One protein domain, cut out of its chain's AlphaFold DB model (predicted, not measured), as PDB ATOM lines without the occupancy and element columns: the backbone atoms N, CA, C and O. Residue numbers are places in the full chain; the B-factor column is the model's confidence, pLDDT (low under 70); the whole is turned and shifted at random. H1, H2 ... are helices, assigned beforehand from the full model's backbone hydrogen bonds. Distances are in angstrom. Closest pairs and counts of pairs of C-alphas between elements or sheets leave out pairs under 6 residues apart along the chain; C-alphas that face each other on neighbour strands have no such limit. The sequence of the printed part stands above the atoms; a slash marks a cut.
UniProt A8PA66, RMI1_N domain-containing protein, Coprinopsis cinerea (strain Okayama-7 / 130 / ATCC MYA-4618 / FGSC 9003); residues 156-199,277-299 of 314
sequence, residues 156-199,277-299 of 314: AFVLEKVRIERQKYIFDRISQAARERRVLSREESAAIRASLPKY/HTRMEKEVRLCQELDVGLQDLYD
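Overview. This is residues 156 to 199 and 277 to 299 of the 314 residues of the protein "RMI1_N domain-containing protein" of Coprinopsis cinerea (strain Okayama-7 / 130 / ATCC MYA-4618 / FGSC 9003) (UniProt A8PA66). One long helix, H1, makes the length of the model, with H2 folded back beside it across a gap and H3 running beside its later part, where the two only just meet. Short H4 turns off across the end of H3. The 67 printed residues, with four named helices in the order H1, H2, H3, H4 and no named strand, are of the class all helix. The whole is only just compact, close to loose, with a radius of gyration of the C-alphas of 12.8 A and spans of 37 by 30 by 17 A.

Along the chain. H1, residues 156 to 179, begins at C-alpha 156 (22.495, -5.477, 116.838) and is 34.1 A long. H2 is residues 186 to 194, 12.3 A. H3, residues 277 to 289, begins at C-alpha 277 (33.110, -12.771, 102.900) and measures 18.5 A. H4, residues 294 to 299, ends at C-alpha 299 (41.633, 2.725, 97.244).

Arrangement. H1 and H2 are close but not clearly touching; their closest C-alphas, of Ile 170 and Ile 192, are 7.3 A apart. They run opposite ways at a shallow tilt of 30 degrees. H1, with residues 167 to 178 alone, only just touches H3, with 3 pairs of C-alphas within 8 A, the closest being Gln 167 and His 277 at 7.5 A. These two run the same way at a shallow tilt of 20 degrees. H3, with residues 283 to 287 alone, touches H4, about perpendicular at 77 degrees; their closest C-alphas are those of Cys 287 and Leu 294, 5.9 A. H1 and H4 are near each other, with 5 pairs of C-alphas within 10 A. H2 is apart from H3 and H4. In H1, H2, H3 and H4 every O i to N i+4 pair is within hydrogen-bond range.

Size, cuts and confidence. The C-alphas farthest apart, of Ala 156 and Asp 291, are 37.6 A apart. Residues 200 to 276 are not printed; C-alphas 199 and 277 are 15.2 A apart across this cut. H1 to H2 is a short link and H3 to H4 a tight one. Mean pLDDT of the printed part is 80.5, with residues 277 to 287 and 294 to 299 under 70.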
ATOM      1  N   ALA A 156      21.859  -5.652 118.144       88.12
ATOM      2  CA  ALA A 156      22.495  -5.477 116.838       88.12
ATOM      3  C   ALA A 156      23.934  -4.935 116.941       88.12
ATOM      4  O   ALA A 156      24.794  -5.336 116.170       88.12
ATOM      5  N   PHE A 157      24.240  -4.099 117.943       92.06
ATOM      6  CA  PHE A 157      25.605  -3.610 118.177       92.06
ATOM      7  C   PHE A 157      26.580  -4.733 118.563       92.06
ATOM      8  O   PHE A 157      27.740  -4.726 118.158       92.06
ATOM      9  N   VAL A 158      26.122  -5.711 119.347       94.00
ATOM     10  CA  VAL A 158      26.942  -6.865 119.741       94.00
ATOM     11  C   VAL A 158      27.160  -7.788 118.544       94.00
ATOM     12  O   VAL A 158      28.290  -8.220 118.326       94.00
ATOM     13  N   LEU A 159      26.112  -8.053 117.757       89.38
ATOM     14  CA  LEU A 159      26.230  -8.826 116.516       89.38
ATOM     15  C   LEU A 159      27.205  -8.151 115.543       89.38
ATOM     16  O   LEU A 159      28.122  -8.799 115.044       89.38
ATOM     17  N   GLU A 160      27.078  -6.838 115.360       88.62
ATOM     18  CA  GLU A 160      27.950  -6.049 114.490       88.62
ATOM     19  C   GLU A 160      29.405  -6.054 114.966       88.62
ATOM     20  O   GLU A 160      30.326  -6.216 114.166       88.62
ATOM     21  N   LYS A 161      29.638  -5.957 116.279       93.94
ATOM     22  CA  LYS A 161      30.984  -6.080 116.845       93.94
ATOM     23  C   LYS A 161      31.617  -7.430 116.492       93.94
ATOM     24  O   LYS A 161      32.755  -7.456 116.024       93.94
ATOM     25  N   VAL A 162      30.885  -8.534 116.666       93.25
ATOM     26  CA  VAL A 162      31.372  -9.872 116.289       93.25
ATOM     27  C   VAL A 162      31.597  -9.960 114.778       93.25
ATOM     28  O   VAL A 162      32.614 -10.501 114.349       93.25
ATOM     29  N   ARG A 163      30.716  -9.373 113.959       90.31
ATOM     30  CA  ARG A 163      30.877  -9.311 112.497       90.31
ATOM     31  C   ARG A 163      32.191  -8.628 112.103       90.31
ATOM     32  O   ARG A 163      32.939  -9.175 111.294       90.31
ATOM     33  N   ILE A 164      32.492  -7.472 112.696       89.94
ATOM     34  CA  ILE A 164      33.736  -6.721 112.460       89.94
ATOM     35  C   ILE A 164      34.960  -7.535 112.905       89.94
ATOM     36  O   ILE A 164      35.943  -7.614 112.169       89.94
ATOM     37  N   GLU A 165      34.907  -8.177 114.075       93.81
ATOM     38  CA  GLU A 165      35.997  -9.028 114.575       93.81
ATOM     39  C   GLU A 165      36.269 -10.221 113.645       93.81
ATOM     40  O   GLU A 165      37.428 -10.495 113.323       93.81
ATOM     41  N   ARG A 166      35.218 -10.886 113.142       92.12
ATOM     42  CA  ARG A 166      35.334 -11.963 112.141       92.12
ATOM     43  C   ARG A 166      35.961 -11.451 110.849       92.12
ATOM     44  O   ARG A 166      36.898 -12.063 110.349       92.12
ATOM     45  N   GLN A 167      35.469 -10.327 110.324       86.94
ATOM     46  CA  GLN A 167      35.984  -9.730 109.091       86.94
ATOM     47  C   GLN A 167      37.476  -9.404 109.216       86.94
ATOM     48  O   GLN A 167      38.255  -9.767 108.337       86.94
ATOM     49  N   LYS A 168      37.880  -8.788 110.333       90.31
ATOM     50  CA  LYS A 168      39.284  -8.488 110.619       90.31
ATOM     51  C   LYS A 168      40.136  -9.757 110.670       90.31
ATOM     52  O   LYS A 168      41.175  -9.807 110.026       90.31
ATOM     53  N   TYR A 169      39.683 -10.791 111.381       90.44
ATOM     54  CA  TYR A 169      40.419 -12.053 111.485       90.44
ATOM     55  C   TYR A 169      40.662 -12.699 110.112       90.44
ATOM     56  O   TYR A 169      41.773 -13.128 109.803       90.44
ATOM     57  N   ILE A 170      39.624 -12.752 109.275       87.31
ATOM     58  CA  ILE A 170      39.694 -13.343 107.932       87.31
ATOM     59  C   ILE A 170      40.636 -12.526 107.051       87.31
ATOM     60  O   ILE A 170      41.518 -13.086 106.405       87.31
ATOM     61  N   PHE A 171      40.496 -11.200 107.081       85.69
ATOM     62  CA  PHE A 171      41.369 -10.292 106.349       85.69
ATOM     63  C   PHE A 171      42.840 -10.454 106.750       85.69
ATOM     64  O   PHE A 171      43.699 -10.538 105.874       85.69
ATOM     65  N   ASP A 172      43.138 -10.558 108.047       90.25
ATOM     66  CA  ASP A 172      44.501 -10.754 108.549       90.25
ATOM     67  C   ASP A 172      45.098 -12.076 108.031       90.25
ATOM     68  O   ASP A 172      46.248 -12.107 107.583       90.25
ATOM     69  N   ARG A 173      44.309 -13.162 108.018       89.94
ATOM     70  CA  ARG A 173      44.732 -14.477 107.503       89.94
ATOM     71  C   ARG A 173      44.971 -14.481 106.001       89.94
ATOM     72  O   ARG A 173      45.995 -14.992 105.550       89.94
ATOM     73  N   ILE A 174      44.062 -13.888 105.237       84.12
ATOM     74  CA  ILE A 174      44.204 -13.783 103.786       84.12
ATOM     75  C   ILE A 174      45.396 -12.886 103.429       84.12
ATOM     76  O   ILE A 174      46.213 -13.250 102.586       84.12
ATOM     77  N   SER A 175      45.547 -11.748 104.108       86.25
ATOM     78  CA  SER A 175      46.670 -10.827 103.903       86.25
ATOM     79  C   SER A 175      48.013 -11.487 104.205       86.25
ATOM     80  O   SER A 175      48.990 -11.260 103.491       86.25
ATOM     81  N   GLN A 176      48.075 -12.319 105.248       90.44
ATOM     82  CA  GLN A 176      49.262 -13.111 105.553       90.44
ATOM     83  C   GLN A 176      49.589 -14.083 104.410       90.44
ATOM     84  O   GLN A 176      50.712 -14.064 103.908       90.44
ATOM     85  N   ALA A 177      48.609 -14.870 103.953       87.12
ATOM     86  CA  ALA A 177      48.798 -15.812 102.851       87.12
ATOM     87  C   ALA A 177      49.230 -15.108 101.552       87.12
ATOM     88  O   ALA A 177      50.147 -15.565 100.870       87.12
ATOM     89  N   ALA A 178      48.651 -13.942 101.250       84.19
ATOM     90  CA  ALA A 178      49.021 -13.132 100.092       84.19
ATOM     91  C   ALA A 178      50.476 -12.626 100.161       84.19
ATOM     92  O   ALA A 178      51.201 -12.733  99.172       84.19
ATOM     93  N   ARG A 179      50.947 -12.142 101.323       89.31
ATOM     94  CA  ARG A 179      52.359 -11.738 101.518       89.31
ATOM     95  C   ARG A 179      53.327 -12.907 101.351       89.31
ATOM     96  O   ARG A 179      54.431 -12.721 100.850       89.31
ATOM     97  N   GLU A 180      52.898 -14.100 101.746       93.44
ATOM     98  CA  GLU A 180      53.632 -15.354 101.562       93.44
ATOM     99  C   GLU A 180      53.492 -15.923 100.134       93.44
ATOM    100  O   GLU A 180      54.087 -16.955  99.832       93.44
ATOM    101  N   ARG A 181      52.729 -15.257  99.246       89.75
ATOM    102  CA  ARG A 181      52.382 -15.720  97.887       89.75
ATOM    103  C   ARG A 181      51.818 -17.142  97.876       89.75
ATOM    104  O   ARG A 181      52.140 -17.956  97.012       89.75
ATOM    105  N   ARG A 182      50.980 -17.438  98.864       90.69
ATOM    106  CA  ARG A 182      50.409 -18.755  99.119       90.69
ATOM    107  C   ARG A 182      48.899 -18.724  98.929       90.69
ATOM    108  O   ARG A 182      48.222 -17.822  99.417       90.69
ATOM    109  N   VAL A 183      48.372 -19.737  98.250       84.06
ATOM    110  CA  VAL A 183      46.927 -19.975  98.162       84.06
ATOM    111  C   VAL A 183      46.512 -20.809  99.370       84.06
ATOM    112  O   VAL A 183      47.175 -21.795  99.698       84.06
ATOM    113  N   LEU A 184      45.442 -20.397 100.052       81.44
ATOM    114  CA  LEU A 184      44.881 -21.164 101.161       81.44
ATOM    115  C   LEU A 184      44.237 -22.440 100.618       81.44
ATOM    116  O   LEU A 184      43.404 -22.387  99.712       81.44
ATOM    117  N   SER A 185      44.628 -23.585 101.174       85.19
ATOM    118  CA  SER A 185      43.952 -24.855 100.900       85.19
ATOM    119  C   SER A 185      42.541 -24.863 101.495       85.19
ATOM    120  O   SER A 185      42.198 -24.062 102.369       85.19
ATOM    121  N   ARG A 186      41.704 -25.799 101.042       77.75
ATOM    122  CA  ARG A 186      40.329 -25.940 101.531       77.75
ATOM    123  C   ARG A 186      40.288 -26.252 103.028       77.75
ATOM    124  O   ARG A 186      39.443 -25.717 103.747       77.75
ATOM    125  N   GLU A 187      41.208 -27.089 103.491       84.62
ATOM    126  CA  GLU A 187      41.356 -27.487 104.889       84.62
ATOM    127  C   GLU A 187      41.736 -26.285 105.757       84.62
ATOM    128  O   GLU A 187      41.180 -26.096 106.838       84.62
ATOM    129  N   GLU A 188      42.630 -25.427 105.266       85.88
ATOM    130  CA  GLU A 188      43.017 -24.204 105.967       85.88
ATOM    131  C   GLU A 188      41.884 -23.186 106.019       85.88
ATOM    132  O   GLU A 188      41.635 -22.612 107.077       85.88
ATOM    133  N   SER A 189      41.150 -22.996 104.921       82.88
ATOM    134  CA  SER A 189      39.959 -22.141 104.906       82.88
ATOM    135  C   SER A 189      38.893 -22.650 105.881       82.88
ATOM    136  O   SER A 189      38.295 -21.864 106.618       82.88
ATOM    137  N   ALA A 190      38.689 -23.968 105.961       81.12
ATOM    138  CA  ALA A 190      37.800 -24.576 106.949       81.12
ATOM    139  C   ALA A 190      38.299 -24.361 108.391       81.12
ATOM    140  O   ALA A 190      37.508 -23.989 109.258       81.12
ATOM    141  N   ALA A 191      39.602 -24.519 108.643       87.38
ATOM    142  CA  ALA A 191      40.206 -24.270 109.950       87.38
ATOM    143  C   ALA A 191      40.092 -22.795 110.374       87.38
ATOM    144  O   ALA A 191      39.772 -22.503 111.528       87.38
ATOM    145  N   ILE A 192      40.281 -21.860 109.436       88.12
ATOM    146  CA  ILE A 192      40.063 -20.426 109.658       88.12
ATOM    147  C   ILE A 192      38.612 -20.194 110.076       88.12
ATOM    148  O   ILE A 192      38.394 -19.604 111.135       88.12
ATOM    149  N   ARG A 193      37.633 -20.711 109.319       84.50
ATOM    150  CA  ARG A 193      36.200 -20.577 109.643       84.50
ATOM    151  C   ARG A 193      35.855 -21.143 111.021       84.50
ATOM    152  O   ARG A 193      35.148 -20.482 111.776       84.50
ATOM    153  N   ALA A 194      36.403 -22.304 111.375       88.00
ATOM    154  CA  ALA A 194      36.198 -22.932 112.682       88.00
ATOM    155  C   ALA A 194      36.791 -22.122 113.851       88.00
ATOM    156  O   ALA A 194      36.311 -22.223 114.978       88.00
ATOM    157  N   SER A 195      37.820 -21.309 113.591       91.75
ATOM    158  CA  SER A 195      38.459 -20.451 114.596       91.75
ATOM    159  C   SER A 195      37.786 -19.087 114.787       91.75
ATOM    160  O   SER A 195      38.172 -18.337 115.687       91.75
ATOM    161  N   LEU A 196      36.799 -18.744 113.953       91.75
ATOM    162  CA  LEU A 196      36.110 -17.461 114.040       91.75
ATOM    163  C   LEU A 196      35.269 -17.369 115.319       91.75
ATOM    164  O   LEU A 196      34.630 -18.350 115.711       91.75
ATOM    165  N   PRO A 197      35.192 -16.184 115.954       93.25
ATOM    166  CA  PRO A 197      34.291 -15.988 117.079       93.25
ATOM    167  C   PRO A 197      32.847 -16.243 116.634       93.25
ATOM    168  O   PRO A 197      32.400 -15.735 115.600       93.25
ATOM    169  N   LYS A 198      32.122 -17.061 117.401       92.00
ATOM    170  CA  LYS A 198      30.723 -17.401 117.118       92.00
ATOM    171  C   LYS A 198      29.812 -16.214 117.413       92.00
ATOM    172  O   LYS A 198      30.043 -15.483 118.378       92.00
ATOM    173  N   TYR A 199      28.761 -16.044 116.613       93.31
ATOM    174  CA  TYR A 199      27.726 -15.070 116.944       93.31
ATOM    175  C   TYR A 199      27.011 -15.502 118.231       93.31
ATOM    176  O   TYR A 199      26.660 -16.678 118.369       93.31
ATOM    177  N   HIS A 277      32.046 -11.794 103.107       46.62
ATOM    178  CA  HIS A 277      33.110 -12.771 102.900       46.62
ATOM    179  C   HIS A 277      33.317 -13.175 101.438       46.62
ATOM    180  O   HIS A 277      34.425 -13.066 100.921       46.62
ATOM    181  N   THR A 278      32.246 -13.577 100.748       51.16
ATOM    182  CA  THR A 278      32.321 -14.100  99.371       51.16
ATOM    183  C   THR A 278      32.742 -13.019  98.372       51.16
ATOM    184  O   THR A 278      33.313 -13.309  97.322       51.16
ATOM    185  N   ARG A 279      32.474 -11.749  98.698       54.16
ATOM    186  CA  ARG A 279      32.955 -10.600  97.928       54.16
ATOM    187  C   ARG A 279      34.459 -10.408  98.131       54.16
ATOM    188  O   ARG A 279      35.181 -10.284  97.150       54.16
ATOM    189  N   MET A 280      34.923 -10.464  99.377       58.06
ATOM    190  CA  MET A 280      36.334 -10.270  99.721       58.06
ATOM    191  C   MET A 280      37.237 -11.377  99.153       58.06
ATOM    192  O   MET A 280      38.321 -11.085  98.666       58.06
ATOM    193  N   GLU A 281      36.791 -12.638  99.132       56.34
ATOM    194  CA  GLU A 281      37.545 -13.740  98.506       56.34
ATOM    195  C   GLU A 281      37.692 -13.568  96.987       56.34
ATOM    196  O   GLU A 281      38.776 -13.787  96.440       56.34
ATOM    197  N   LYS A 282      36.631 -13.118  96.302       62.12
ATOM    198  CA  LYS A 282      36.693 -12.779  94.871       62.12
ATOM    199  C   LYS A 282      37.621 -11.594  94.615       62.12
ATOM    200  O   LYS A 282      38.413 -11.649  93.683       62.12
ATOM    201  N   GLU A 283      37.554 -10.560  95.451       62.88
ATOM    202  CA  GLU A 283      38.423  -9.379  95.378       62.88
ATOM    203  C   GLU A 283      39.902  -9.751  95.575       62.88
ATOM    204  O   GLU A 283      40.752  -9.316  94.806       62.88
ATOM    205  N   VAL A 284      40.214 -10.637  96.524       65.62
ATOM    206  CA  VAL A 284      41.578 -11.143  96.755       65.62
ATOM    207  C   VAL A 284      42.092 -11.946  95.566       65.62
ATOM    208  O   VAL A 284      43.237 -11.758  95.156       65.62
ATOM    209  N   ARG A 285      41.265 -12.832  95.003       67.38
ATOM    210  CA  ARG A 285      41.632 -13.602  93.809       67.38
ATOM    211  C   ARG A 285      41.913 -12.676  92.626       67.38
ATOM    212  O   ARG A 285      42.920 -12.846  91.950       67.38
ATOM    213  N   LEU A 286      41.082 -11.647  92.449       67.69
ATOM    214  CA  LEU A 286      41.275 -10.613  91.435       67.69
ATOM    215  C   LEU A 286      42.593  -9.851  91.649       67.69
ATOM    216  O   LEU A 286      43.341  -9.637  90.704       67.69
ATOM    217  N   CYS A 287      42.918  -9.486  92.892       67.75
ATOM    218  CA  CYS A 287      44.189  -8.847  93.235       67.75
ATOM    219  C   CYS A 287      45.399  -9.721  92.897       67.75
ATOM    220  O   CYS A 287      46.394  -9.215  92.387       67.75
ATOM    221  N   GLN A 288      45.310 -11.030  93.148       71.12
ATOM    222  CA  GLN A 288      46.364 -11.984  92.797       71.12
ATOM    223  C   GLN A 288      46.529 -12.129  91.281       71.12
ATOM    224  O   GLN A 288      47.656 -12.173  90.797       71.12
ATOM    225  N   GLU A 289      45.427 -12.184  90.530       74.38
ATOM    226  CA  GLU A 289      45.445 -12.265  89.063       74.38
ATOM    227  C   GLU A 289      46.005 -10.993  88.414       74.38
ATOM    228  O   GLU A 289      46.673 -11.063  87.384       74.38
ATOM    229  N   LEU A 290      45.748  -9.839  89.026       75.06
ATOM    230  CA  LEU A 290      46.147  -8.529  88.516       75.06
ATOM    231  C   LEU A 290      47.490  -8.027  89.083       75.06
ATOM    232  O   LEU A 290      47.921  -6.940  88.710       75.06
ATOM    233  N   ASP A 291      48.140  -8.795  89.967       82.94
ATOM    234  CA  ASP A 291      49.364  -8.416  90.700       82.94
ATOM    235  C   ASP A 291      49.260  -7.038  91.393       82.94
ATOM    236  O   ASP A 291      50.216  -6.265  91.456       82.94
ATOM    237  N   VAL A 292      48.070  -6.711  91.912       78.06
ATOM    238  CA  VAL A 292      47.796  -5.471  92.662       78.06
ATOM    239  C   VAL A 292      47.616  -5.777  94.139       78.06
ATOM    240  O   VAL A 292      47.049  -6.804  94.522       78.06
ATOM    241  N   GLY A 293      48.060  -4.861  94.999       75.12
ATOM    242  CA  GLY A 293      47.797  -4.960  96.424       75.12
ATOM    243  C   GLY A 293      46.297  -4.871  96.704       75.12
ATOM    244  O   GLY A 293      45.579  -4.076  96.105       75.12
ATOM    245  N   LEU A 294      45.809  -5.649  97.673       63.78
ATOM    246  CA  LEU A 294      44.412  -5.579  98.121       63.78
ATOM    247  C   LEU A 294      44.030  -4.165  98.605       63.78
ATOM    248  O   LEU A 294      42.892  -3.733  98.449       63.78
ATOM    249  N   GLN A 295      45.005  -3.430  99.145       66.44
ATOM    250  CA  GLN A 295      44.851  -2.030  99.535       66.44
ATOM    251  C   GLN A 295      44.590  -1.121  98.323       66.44
ATOM    252  O   GLN A 295      43.696  -0.284  98.385       66.44
ATOM    253  N   ASP A 296      45.286  -1.356  97.205       67.56
ATOM    254  CA  ASP A 296      45.118  -0.594  95.962       67.56
ATOM    255  C   ASP A 296      43.720  -0.818  95.360       67.56
ATOM    256  O   ASP A 296      43.115   0.103  94.813       67.56
ATOM    257  N   LEU A 297      43.157  -2.023  95.510       60.25
ATOM    258  CA  LEU A 297      41.785  -2.331  95.094       60.25
ATOM    259  C   LEU A 297      40.749  -1.557  95.924       60.25
ATOM    260  O   LEU A 297      39.781  -1.029  95.374       60.25
ATOM    261  N   TYR A 298      40.951  -1.451  97.240       60.22
ATOM    262  CA  TYR A 298      40.050  -0.686  98.102       60.22
ATOM    263  C   TYR A 298      40.177   0.828  97.892       60.22
ATOM    264  O   TYR A 298      39.153   1.517  97.879       60.22
ATOM    265  N   ASP A 299      41.384   1.329  97.626       61.81
ATOM    266  CA  ASP A 299      41.633   2.725  97.244       61.81
ATOM    267  C   ASP A 299      41.026   3.061  95.869       61.81
ATOM    268  O   ASP A 299      40.565   4.178  95.629       61.81
TER     269      ASP A 299